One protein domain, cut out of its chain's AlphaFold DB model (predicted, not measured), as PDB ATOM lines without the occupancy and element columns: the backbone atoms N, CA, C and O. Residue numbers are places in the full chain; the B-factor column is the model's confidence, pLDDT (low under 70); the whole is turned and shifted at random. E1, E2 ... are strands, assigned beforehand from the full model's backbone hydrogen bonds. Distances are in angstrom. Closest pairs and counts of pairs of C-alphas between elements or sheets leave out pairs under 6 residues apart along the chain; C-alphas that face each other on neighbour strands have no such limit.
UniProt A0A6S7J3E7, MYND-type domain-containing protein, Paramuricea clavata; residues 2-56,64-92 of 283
ATOM      1  N   THR A   2      77.742  95.787 137.950       39.12
ATOM      2  CA  THR A   2      78.554  96.450 138.975       39.12
ATOM      3  C   THR A   2      80.022  96.121 138.732       39.12
ATOM      4  O   THR A   2      80.414  94.971 138.929       39.12
ATOM      5  N   ASP A   3      80.804  97.099 138.286       50.97
ATOM      6  CA  ASP A   3      82.258  96.993 138.231       50.97
ATOM      7  C   ASP A   3      82.749  96.812 139.677       50.97
ATOM      8  O   ASP A   3      82.732  97.727 140.496       50.97
ATOM      9  N   ALA A   4      83.052  95.572 140.051       57.31
ATOM     10  CA  ALA A   4      83.486  95.223 141.394       57.31
ATOM     11  C   ALA A   4      84.960  94.833 141.331       57.31
ATOM     12  O   ALA A   4      85.341  93.917 140.603       57.31
ATOM     13  N   TRP A   5      85.788  95.529 142.106       72.06
ATOM     14  CA  TRP A   5      87.165  95.120 142.337       72.06
ATOM     15  C   TRP A   5      87.163  93.823 143.157       72.06
ATOM     16  O   TRP A   5      86.353  93.648 144.073       72.06
ATOM     17  N   CYS A   6      88.054  92.889 142.832       82.31
ATOM     18  CA  CYS A   6      88.196  91.654 143.592       82.31
ATOM     19  C   CYS A   6      89.657  91.192 143.644       82.31
ATOM     20  O   CYS A   6      90.470  91.503 142.772       82.31
ATOM     21  N   ARG A   7      89.990  90.441 144.696       90.25
ATOM     22  CA  ARG A   7      91.265  89.732 144.834       90.25
ATOM     23  C   ARG A   7      90.979  88.239 144.888       90.25
ATOM     24  O   ARG A   7      90.281  87.779 145.789       90.25
ATOM     25  N   VAL A   8      91.533  87.487 143.942       92.44
ATOM     26  CA  VAL A   8      91.399  86.029 143.862       92.44
ATOM     27  C   VAL A   8      92.747  85.408 144.183       92.44
ATOM     28  O   VAL A   8      93.670  85.443 143.369       92.44
ATOM     29  N   SER A   9      92.874  84.841 145.383       95.38
ATOM     30  CA  SER A   9      94.158  84.325 145.851       95.38
ATOM     31  C   SER A   9      94.092  82.945 146.481       95.38
ATOM     32  O   SER A   9      93.144  82.658 147.212       95.38
ATOM     33  N   ARG A  10      95.155  82.149 146.296       94.50
ATOM     34  CA  ARG A  10      95.389  80.864 146.991       94.50
ATOM     35  C   ARG A  10      94.345  79.777 146.712       94.50
ATOM     36  O   ARG A  10      94.099  78.918 147.558       94.50
ATOM     37  N   ASN A  11      93.755  79.781 145.521       95.75
ATOM     38  CA  ASN A  11      92.803  78.756 145.100       95.75
ATOM     39  C   ASN A  11      93.498  77.586 144.400       95.75
ATOM     40  O   ASN A  11      94.561  77.741 143.797       95.75
ATOM     41  N   LYS A  12      92.853  76.418 144.437       95.38
ATOM     42  CA  LYS A  12      93.184  75.264 143.594       95.38
ATOM     43  C   LYS A  12      92.047  75.053 142.607       95.38
ATOM     44  O   LYS A  12      90.929  74.771 143.024       95.38
ATOM     45  N   ILE A  13      92.336  75.207 141.321       93.44
ATOM     46  CA  ILE A  13      91.364  75.138 140.231       93.44
ATOM     47  C   ILE A  13      91.876  74.112 139.229       93.44
ATOM     48  O   ILE A  13      92.976  74.259 138.702       93.44
ATOM     49  N   TYR A  14      91.121  73.051 138.983       91.44
ATOM     50  CA  TYR A  14      91.589  71.978 138.117       91.44
ATOM     51  C   TYR A  14      90.448  71.252 137.421       91.44
ATOM     52  O   TYR A  14      89.340  71.198 137.947       91.44
ATOM     53  N   GLN A  15      90.750  70.669 136.256       83.81
ATOM     54  CA  GLN A  15      89.825  69.842 135.468       83.81
ATOM     55  C   GLN A  15      88.493  70.528 135.119       83.81
ATOM     56  O   GLN A  15      87.473  69.876 134.896       83.81
ATOM     57  N   ASN A  16      88.498  71.855 135.032       83.00
ATOM     58  CA  ASN A  16      87.356  72.630 134.586       83.00
ATOM     59  C   ASN A  16      87.284  72.659 133.061       83.00
ATOM     60  O   ASN A  16      88.232  73.006 132.355       83.00
ATOM     61  N   LYS A  17      86.087  72.379 132.559       75.38
ATOM     62  CA  LYS A  17      85.771  72.326 131.130       75.38
ATOM     63  C   LYS A  17      85.887  73.675 130.403       75.38
ATOM     64  O   LYS A  17      86.156  73.715 129.207       75.38
ATOM     65  N   TYR A  18      85.662  74.772 131.124       73.69
ATOM     66  CA  TYR A  18      85.651  76.136 130.578       73.69
ATOM     67  C   TYR A  18      86.900  76.945 130.947       73.69
ATOM     68  O   TYR A  18      86.922  78.150 130.739       73.69
ATOM     69  N   GLY A  19      87.932  76.298 131.497       82.88
ATOM     70  CA  GLY A  19      89.126  76.992 131.971       82.88
ATOM     71  C   GLY A  19      89.102  77.319 133.462       82.88
ATOM     72  O   GLY A  19      88.296  76.788 134.230       82.88
ATOM     73  N   GLY A  20      90.057  78.146 133.877       89.31
ATOM     74  CA  GLY A  20      90.264  78.532 135.265       89.31
ATOM     75  C   GLY A  20      89.468  79.772 135.659       89.31
ATOM     76  O   GLY A  20      88.275  79.687 135.938       89.31
ATOM     77  N   ILE A  21      90.148  80.915 135.743       89.81
ATOM     78  CA  ILE A  21      89.568  82.186 136.198       89.81
ATOM     79  C   ILE A  21      89.263  83.056 134.982       89.81
ATOM     80  O   ILE A  21      90.167  83.349 134.209       89.81
ATOM     81  N   SER A  22      88.019  83.507 134.837       85.12
ATOM     82  CA  SER A  22      87.656  84.532 133.855       85.12
ATOM     83  C   SER A  22      87.483  85.872 134.562       85.12
ATOM     84  O   SER A  22      86.803  85.952 135.590       85.12
ATOM     85  N   VAL A  23      88.126  86.911 134.039       81.94
ATOM     86  CA  VAL A  23      88.067  88.277 134.557       81.94
ATOM     87  C   VAL A  23      87.847  89.243 133.404       81.94
ATOM     88  O   VAL A  23      88.536  89.198 132.393       81.94
ATOM     89  N   VAL A  24      86.879  90.140 133.555       77.19
ATOM     90  CA  VAL A  24      86.654  91.201 132.574       77.19
ATOM     91  C   VAL A  24      87.587  92.369 132.910       77.19
ATOM     92  O   VAL A  24      87.611  92.790 134.070       77.19
ATOM     93  N   PRO A  25      88.348  92.904 131.937       76.69
ATOM     94  CA  PRO A  25      89.128  94.123 132.120       76.69
ATOM     95  C   PRO A  25      88.255  95.261 132.645       76.69
ATOM     96  O   PRO A  25      87.158  95.499 132.139       76.69
ATOM     97  N   ILE A  26      88.752  95.972 133.652       76.62
ATOM     98  CA  ILE A  26      88.002  97.040 134.320       76.62
ATOM     99  C   ILE A  26      88.531  98.408 133.922       76.62
ATOM    100  O   ILE A  26      89.701  98.567 133.563       76.62
ATOM    101  N   ARG A  27      87.681  99.428 134.032       72.50
ATOM    102  CA  ARG A  27      88.121 100.798 133.804       72.50
ATOM    103  C   ARG A  27      88.927 101.316 134.996       72.50
ATOM    104  O   ARG A  27      88.438 101.389 136.123       72.50
ATOM    105  N   SER A  28      90.162 101.712 134.722       70.31
ATOM    106  CA  SER A  28      91.119 102.172 135.733       70.31
ATOM    107  C   SER A  28      90.811 103.543 136.336       70.31
ATOM    108  O   SER A  28      91.413 103.900 137.344       70.31
ATOM    109  N   ASP A  29      89.881 104.299 135.747       73.25
ATOM    110  CA  ASP A  29      89.392 105.575 136.278       73.25
ATOM    111  C   ASP A  29      88.321 105.408 137.367       73.25
ATOM    112  O   ASP A  29      88.002 106.379 138.051       73.25
ATOM    113  N   VAL A  30      87.777 104.198 137.545       67.88
ATOM    114  CA  VAL A  30      86.659 103.945 138.470       67.88
ATOM    115  C   VAL A  30      87.028 102.951 139.574       67.88
ATOM    116  O   VAL A  30      86.582 103.110 140.710       67.88
ATOM    117  N   HIS A  31      87.862 101.948 139.277       70.69
ATOM    118  CA  HIS A  31      88.157 100.859 140.210       70.69
ATOM    119  C   HIS A  31      89.639 100.471 140.246       70.69
ATOM    120  O   HIS A  31      90.361 100.578 139.255       70.69
ATOM    121  N   GLU A  32      90.077  99.975 141.408       78.19
ATOM    122  CA  GLU A  32      91.373  99.311 141.555       78.19
ATOM    123  C   GLU A  32      91.425  98.036 140.710       78.19
ATOM    124  O   GLU A  32      90.443  97.294 140.647       78.19
ATOM    125  N   GLN A  33      92.579  97.765 140.087       83.56
ATOM    126  CA  GLN A  33      92.777  96.573 139.260       83.56
ATOM    127  C   GLN A  33      92.496  95.293 140.048       83.56
ATOM    128  O   GLN A  33      92.951  95.122 141.179       83.56
ATOM    129  N   VAL A  34      91.801  94.358 139.401       88.81
ATOM    130  CA  VAL A  34      91.631  92.998 139.912       88.81
ATOM    131  C   VAL A  34      93.004  92.349 140.091       88.81
ATOM    132  O   VAL A  34      93.884  92.510 139.244       88.81
ATOM    133  N   VAL A  35      93.191  91.605 141.181       92.00
ATOM    134  CA  VAL A  35      94.445  90.893 141.471       92.00
ATOM    135  C   VAL A  35      94.183  89.392 141.534       92.00
ATOM    136  O   VAL A  35      93.346  88.936 142.314       92.00
ATOM    137  N   ILE A  36      94.921  88.620 140.740       94.06
ATOM    138  CA  ILE A  36      94.878  87.157 140.699       94.06
ATOM    139  C   ILE A  36      96.257  86.638 141.090       94.06
ATOM    140  O   ILE A  36      97.213  86.776 140.328       94.06
ATOM    141  N   GLU A  37      96.380  86.015 142.259       96.12
ATOM    142  CA  GLU A  37      97.698  85.642 142.779       96.12
ATOM    143  C   GLU A  37      97.756  84.321 143.546       96.12
ATOM    144  O   GLU A  37      96.797  83.899 144.188       96.12
ATOM    145  N   PHE A  38      98.915  83.664 143.530       96.56
ATOM    146  CA  PHE A  38      99.152  82.439 144.307       96.56
ATOM    147  C   PHE A  38      98.155  81.296 144.035       96.56
ATOM    148  O   PHE A  38      97.958  80.431 144.890       96.56
ATOM    149  N   ASN A  39      97.483  81.278 142.880       96.12
ATOM    150  CA  ASN A  39      96.535  80.221 142.529       96.12
ATOM    151  C   ASN A  39      97.252  79.060 141.830       96.12
ATOM    152  O   ASN A  39      98.168  79.264 141.035       96.12
ATOM    153  N   GLN A  40      96.801  77.834 142.085       96.56
ATOM    154  CA  GLN A  40      97.214  76.636 141.361       96.56
ATOM    155  C   GLN A  40      96.108  76.262 140.371       96.56
ATOM    156  O   GLN A  40      95.059  75.767 140.781       96.56
ATOM    157  N   ILE A  41      96.342  76.503 139.081       94.81
ATOM    158  CA  ILE A  41      95.355  76.320 138.012       94.81
ATOM    159  C   ILE A  41      95.885  75.277 137.027       94.81
ATOM    160  O   ILE A  41      96.837  75.555 136.292       94.81
ATOM    161  N   VAL A  42      95.328  74.063 137.044       91.94
ATOM    162  CA  VAL A  42      95.950  72.906 136.378       91.94
ATOM    163  C   VAL A  42      94.962  72.035 135.606       91.94
ATOM    164  O   VAL A  42      93.930  71.646 136.140       91.94
ATOM    165  N   GLY A  43      95.314  71.639 134.381       86.12
ATOM    166  CA  GLY A  43      94.601  70.571 133.670       86.12
ATOM    167  C   GLY A  43      93.196  70.948 133.197       86.12
ATOM    168  O   GLY A  43      92.336  70.074 133.110       86.12
ATOM    169  N   ASN A  44      92.917  72.234 132.974       85.94
ATOM    170  CA  ASN A  44      91.612  72.686 132.490       85.94
ATOM    171  C   ASN A  44      91.513  72.572 130.959       85.94
ATOM    172  O   ASN A  44      92.493  72.788 130.249       85.94
ATOM    173  N   GLU A  45      90.313  72.305 130.435       78.88
ATOM    174  CA  GLU A  45      90.057  72.230 128.981       78.88
ATOM    175  C   GLU A  45      89.902  73.611 128.315       78.88
ATOM    176  O   GLU A  45      89.596  73.705 127.127       78.88
ATOM    177  N   GLY A  46      90.112  74.681 129.079       78.44
ATOM    178  CA  GLY A  46      90.150  76.070 128.632       78.44
ATOM    179  C   GLY A  46      91.291  76.840 129.308       78.44
ATOM    180  O   GLY A  46      92.016  76.266 130.135       78.44
ATOM    181  N   PRO A  47      91.460  78.133 128.979       84.31
ATOM    182  CA  PRO A  47      92.571  78.944 129.460       84.31
ATOM    183  C   PRO A  47      92.615  78.995 130.988       84.31
ATOM    184  O   PRO A  47      91.594  78.978 131.672       84.31
ATOM    185  N   ALA A  48      93.824  79.060 131.543       87.94
ATOM    186  CA  ALA A  48      94.007  79.108 132.989       87.94
ATOM    187  C   ALA A  48      93.478  80.424 133.590       87.94
ATOM    188  O   ALA A  48      92.829  80.424 134.636       87.94
ATOM    189  N   ILE A  49      93.758  81.534 132.909       88.75
ATOM    190  CA  ILE A  49      93.222  82.861 133.195       88.75
ATOM    191  C   ILE A  49      92.766  83.442 131.854       88.75
ATOM    192  O   ILE A  49      93.572  83.519 130.928       88.75
ATOM    193  N   ASP A  50      91.494  83.815 131.751       82.38
ATOM    194  CA  ASP A  50      90.908  84.482 130.588       82.38
ATOM    195  C   ASP A  50      90.605  85.936 130.947       82.38
ATOM    196  O   ASP A  50      89.837  86.203 131.871       82.38
ATOM    197  N   GLN A  51      91.240  86.861 130.228       80.88
ATOM    198  CA  GLN A  51      91.068  88.307 130.397       80.88
ATOM    199  C   GLN A  51      90.443  88.964 129.163       80.88
ATOM    200  O   GLN A  51      90.514  90.182 128.987       80.88
ATOM    201  N   THR A  52      89.883  88.156 128.261       69.94
ATOM    202  CA  THR A  52      89.372  88.649 126.986       69.94
ATOM    203  C   THR A  52      88.198  89.593 127.233       69.94
ATOM    204  O   THR A  52      87.221  89.249 127.899       69.94
ATOM    205  N   PHE A  53      88.283  90.807 126.688       60.06
ATOM    206  CA  PHE A  53      87.237  91.812 126.843       60.06
ATOM    207  C   PHE A  53      85.987  91.413 126.046       60.06
ATOM    208  O   PHE A  53      85.920  91.578 124.829       60.06
ATOM    209  N   ALA A  54      84.986  90.886 126.744       51.09
ATOM    210  CA  ALA A  54      83.638  90.722 126.229       51.09
ATOM    211  C   ALA A  54      82.856  92.000 126.547       51.09
ATOM    212  O   ALA A  54      82.551  92.273 127.709       51.09
ATOM    213  N   LEU A  55      82.556  92.813 125.531       41.09
ATOM    214  CA  LEU A  55      81.639  93.936 125.724       41.09
ATOM    215  C   LEU A  55      80.290  93.369 126.195       41.09
ATOM    216  O   LEU A  55      79.763  92.479 125.523       41.09
ATOM    217  N   PRO A  56      79.750  93.833 127.339       34.12
ATOM    218  CA  PRO A  56      78.466  93.359 127.827       34.12
ATOM    219  C   PRO A  56      77.389  93.669 126.797       34.12
ATOM    220  O   PRO A  56      77.432  94.718 126.152       34.12
ATOM    221  N   SER A  64      75.689  93.850 112.743       30.05
ATOM    222  CA  SER A  64      77.143  94.079 112.832       30.05
ATOM    223  C   SER A  64      77.934  92.798 112.528       30.05
ATOM    224  O   SER A  64      78.024  91.913 113.383       30.05
ATOM    225  N   PRO A  65      78.493  92.654 111.310       31.59
ATOM    226  CA  PRO A  65      79.465  91.621 111.001       31.59
ATOM    227  C   PRO A  65      80.810  92.006 111.624       31.59
ATOM    228  O   PRO A  65      81.337  93.078 111.343       31.59
ATOM    229  N   PHE A  66      81.345  91.125 112.473       35.94
ATOM    230  CA  PHE A  66      82.769  90.999 112.813       35.94
ATOM    231  C   PHE A  66      83.594  92.296 112.744       35.94
ATOM    232  O   PHE A  66      84.495  92.427 111.924       35.94
ATOM    233  N   ASN A  67      83.303  93.256 113.619       38.50
ATOM    234  CA  ASN A  67      84.234  94.329 113.958       38.50
ATOM    235  C   ASN A  67      83.794  94.985 115.269       38.50
ATOM    236  O   ASN A  67      83.074  95.978 115.271       38.50
ATOM    237  N   MET A  68      84.254  94.454 116.400       34.44
ATOM    238  CA  MET A  68      84.255  95.213 117.650       34.44
ATOM    239  C   MET A  68      85.663  95.187 118.241       34.44
ATOM    240  O   MET A  68      86.064  94.248 118.911       34.44
ATOM    241  N   TYR A  69      86.378  96.269 117.916       39.91
ATOM    242  CA  TYR A  69      87.587  96.809 118.536       39.91
ATOM    243  C   TYR A  69      88.864  95.953 118.479       39.91
ATOM    244  O   TYR A  69      89.138  95.114 119.327       39.91
ATOM    245  N   LYS A  70      89.735  96.297 117.518       41.03
ATOM    246  CA  LYS A  70      91.150  95.881 117.447       41.03
ATOM    247  C   LYS A  70      92.033  96.437 118.585       41.03
ATOM    248  O   LYS A  70      93.233  96.184 118.588       41.03
ATOM    249  N   SER A  71      91.477  97.190 119.532       48.91
ATOM    250  CA  SER A  71      92.210  97.770 120.659       48.91
ATOM    251  C   SER A  71      91.275  97.987 121.847       48.91
ATOM    252  O   SER A  71      90.197  98.563 121.676       48.91
ATOM    253  N   MET A  72      91.684  97.555 123.046       53.50
ATOM    254  CA  MET A  72      91.027  97.987 124.282       53.50
ATOM    255  C   MET A  72      91.013  99.525 124.330       53.50
ATOM    256  O   MET A  72      92.025 100.135 123.981       53.50
ATOM    257  N   PRO A  73      89.910 100.169 124.754       62.72
ATOM    258  CA  PRO A  73      89.950 101.547 125.225       62.72
ATOM    259  C   PRO A  73      91.147 101.777 126.161       62.72
ATOM    260  O   PRO A  73      91.361 100.971 127.066       62.72
ATOM    261  N   ASP A  74      91.892 102.873 125.980       65.81
ATOM    262  CA  ASP A  74      93.133 103.175 126.727       65.81
ATOM    263  C   ASP A  74      92.969 103.161 128.260       65.81
ATOM    264  O   ASP A  74      93.940 103.074 129.010       65.81
ATOM    265  N   ASN A  75      91.732 103.272 128.746       72.62
ATOM    266  CA  ASN A  75      91.400 103.296 130.163       72.62
ATOM    267  C   ASN A  75      91.055 101.922 130.760       72.62
ATOM    268  O   ASN A  75      90.895 101.843 131.983       72.62
ATOM    269  N   LEU A  76      90.939 100.859 129.957       75.31
ATOM    270  CA  LEU A  76      90.756  99.499 130.461       75.31
ATOM    271  C   LEU A  76      92.090  98.902 130.890       75.31
ATOM    272  O   LEU A  76      93.092  98.988 130.185       75.31
ATOM    273  N   LYS A  77      92.083  98.257 132.052       81.00
ATOM    274  CA  LYS A  77      93.230  97.525 132.566       81.00
ATOM    275  C   LYS A  77      92.863  96.077 132.845       81.00
ATOM    276  O   LYS A  77      91.862  95.785 133.500       81.00
ATOM    277  N   GLU A  78      93.726  95.189 132.373       86.06
ATOM    278  CA  GLU A  78      93.738  93.775 132.734       86.06
ATOM    279  C   GLU A  78      94.032  93.586 134.232       86.06
ATOM    280  O   GLU A  78      94.551  94.478 134.917       86.06
ATOM    281  N   ALA A  79      93.697  92.410 134.749       88.38
ATOM    282  CA  ALA A  79      94.025  91.990 136.096       88.38
ATOM    283  C   ALA A  79      95.535  91.784 136.274       88.38
ATOM    284  O   ALA A  79      96.242  91.246 135.416       88.38
ATOM    285  N   ILE A  80      96.023  92.153 137.454       90.69
ATOM    286  CA  ILE A  80      97.392  91.889 137.882       90.69
ATOM    287  C   ILE A  80      97.497  90.402 138.224       90.69
ATOM    288  O   ILE A  80      96.869  89.935 139.173       90.69
ATOM    289  N   CYS A  81      98.297  89.661 137.457       92.12
ATOM    290  CA  CYS A  81      98.484  88.222 137.628       92.12
ATOM    291  C   CYS A  81      99.900  87.911 138.134       92.12
ATOM    292  O   CYS A  81     100.859  88.001 137.369       92.12
ATOM    293  N   THR A  82     100.046  87.513 139.400       93.94
ATOM    294  CA  THR A  82     101.361  87.282 140.032       93.94
ATOM    295  C   THR A  82     101.430  85.939 140.750       93.94
ATOM    296  O   THR A  82     100.488  85.510 141.402       93.94
ATOM    297  N   GLU A  83     102.560  85.239 140.643       95.00
ATOM    298  CA  GLU A  83     102.841  84.027 141.440       95.00
ATOM    299  C   GLU A  83     101.805  82.885 141.305       95.00
ATOM    300  O   GLU A  83     101.680  82.028 142.177       95.00
ATOM    301  N   ASN A  84     101.057  82.838 140.198       94.81
ATOM    302  CA  ASN A  84     100.160  81.724 139.889       94.81
ATOM    303  C   ASN A  84     100.931  80.557 139.252       94.81
ATOM    304  O   ASN A  84     101.808  80.752 138.411       94.81
ATOM    305  N   VAL A  85     100.552  79.328 139.597       95.56
ATOM    306  CA  VAL A  85     101.063  78.102 138.975       95.56
ATOM    307  C   VAL A  85     100.056  77.626 137.935       95.56
ATOM    308  O   VAL A  85      99.029  77.045 138.283       95.56
ATOM    309  N   LEU A  86     100.364  77.856 136.659       93.88
ATOM    310  CA  LEU A  86      99.517  77.494 135.520       93.88
ATOM    311  C   LEU A  86     100.153  76.311 134.779       93.88
ATOM    312  O   LEU A  86     101.249  76.447 134.237       93.88
ATOM    313  N   LYS A  87      99.511  75.139 134.772       90.88
ATOM    314  CA  LYS A  87     100.063  73.933 134.121       90.88
ATOM    315  C   LYS A  87      98.991  73.164 133.362       90.88
ATOM    316  O   LYS A  87      97.881  73.039 133.848       90.88
ATOM    317  N   GLU A  88      99.325  72.621 132.195       86.50
ATOM    318  CA  GLU A  88      98.460  71.669 131.468       86.50
ATOM    319  C   GLU A  88      97.043  72.196 131.150       86.50
ATOM    320  O   GLU A  88      96.118  71.417 130.951       86.50
ATOM    321  N   ASN A  89      96.853  73.518 131.103       84.12
ATOM    322  CA  ASN A  89      95.594  74.123 130.672       84.12
ATOM    323  C   ASN A  89      95.590  74.264 129.149       84.12
ATOM    324  O   ASN A  89      96.606  74.636 128.556       84.12
ATOM    325  N   ILE A  90      94.455  73.981 128.523       79.44
ATOM    326  CA  ILE A  90      94.291  74.056 127.072       79.44
ATOM    327  C   ILE A  90      93.929  75.488 126.697       79.44
ATOM    328  O   ILE A  90      92.901  76.002 127.123       79.44
ATOM    329  N   ASN A  91      94.760  76.142 125.890       71.69
ATOM    330  CA  ASN A  91      94.419  77.460 125.355       71.69
ATOM    331  C   ASN A  91      93.220  77.369 124.402       71.69
ATOM    332  O   ASN A  91      93.011  76.345 123.745       71.69
ATOM    333  N   ASP A  92      92.467  78.458 124.284       66.19
ATOM    334  CA  ASP A  92      91.356  78.544 123.339       66.19
ATOM    335  C   ASP A  92      91.780  78.149 121.922       66.19
ATOM    336  O   ASP A  92      92.867  78.478 121.442       66.19
TER     337      ASP A  92
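What this domain is: This is residues 2 to 56 and 64 to 92 of the 283 residues of the protein "MYND-type domain-containing protein" of Paramuricea clavata (UniProt A0A6S7J3E7). With little regular structure, the chain winds in stacked turns: E1, E3 and E5 make one parallel sheet, E2, E4 and E6 another round a corner. Six named strands, E1 to E6 in order, hold 18 of the 84 printed residues: all strand. The whole is only just compact, close to loose: radius of gyration of the C-alphas 13.8 A, spans 34 by 32 by 19 A.

How they stand to each other: E3, residues 35 to 37, is the inner strand between E1, 7 to 9, and E5, 80 to 82. N 8 and O 35, and N 36 and O 80, are within hydrogen-bond range at 2.8 A. E1 runs on into E2, residues 12 to 14, at 79 degrees, E3 into E4, residues 40 to 42, at 77 degrees, and E5 into E6, residues 85 to 87, at 83 degrees.

Where its parts are: E1 begins at C-alpha 7 (91.265, 89.732, 144.834) and E6 ends at C-alpha 87 (100.063, 73.933, 134.121).

The domain as a whole: Residues 57 to 63 are cut out; C-alphas 56 and 64 are 15.1 A apart. pLDDT is under 70 in 21 printed residues, among them residues 64 to 74.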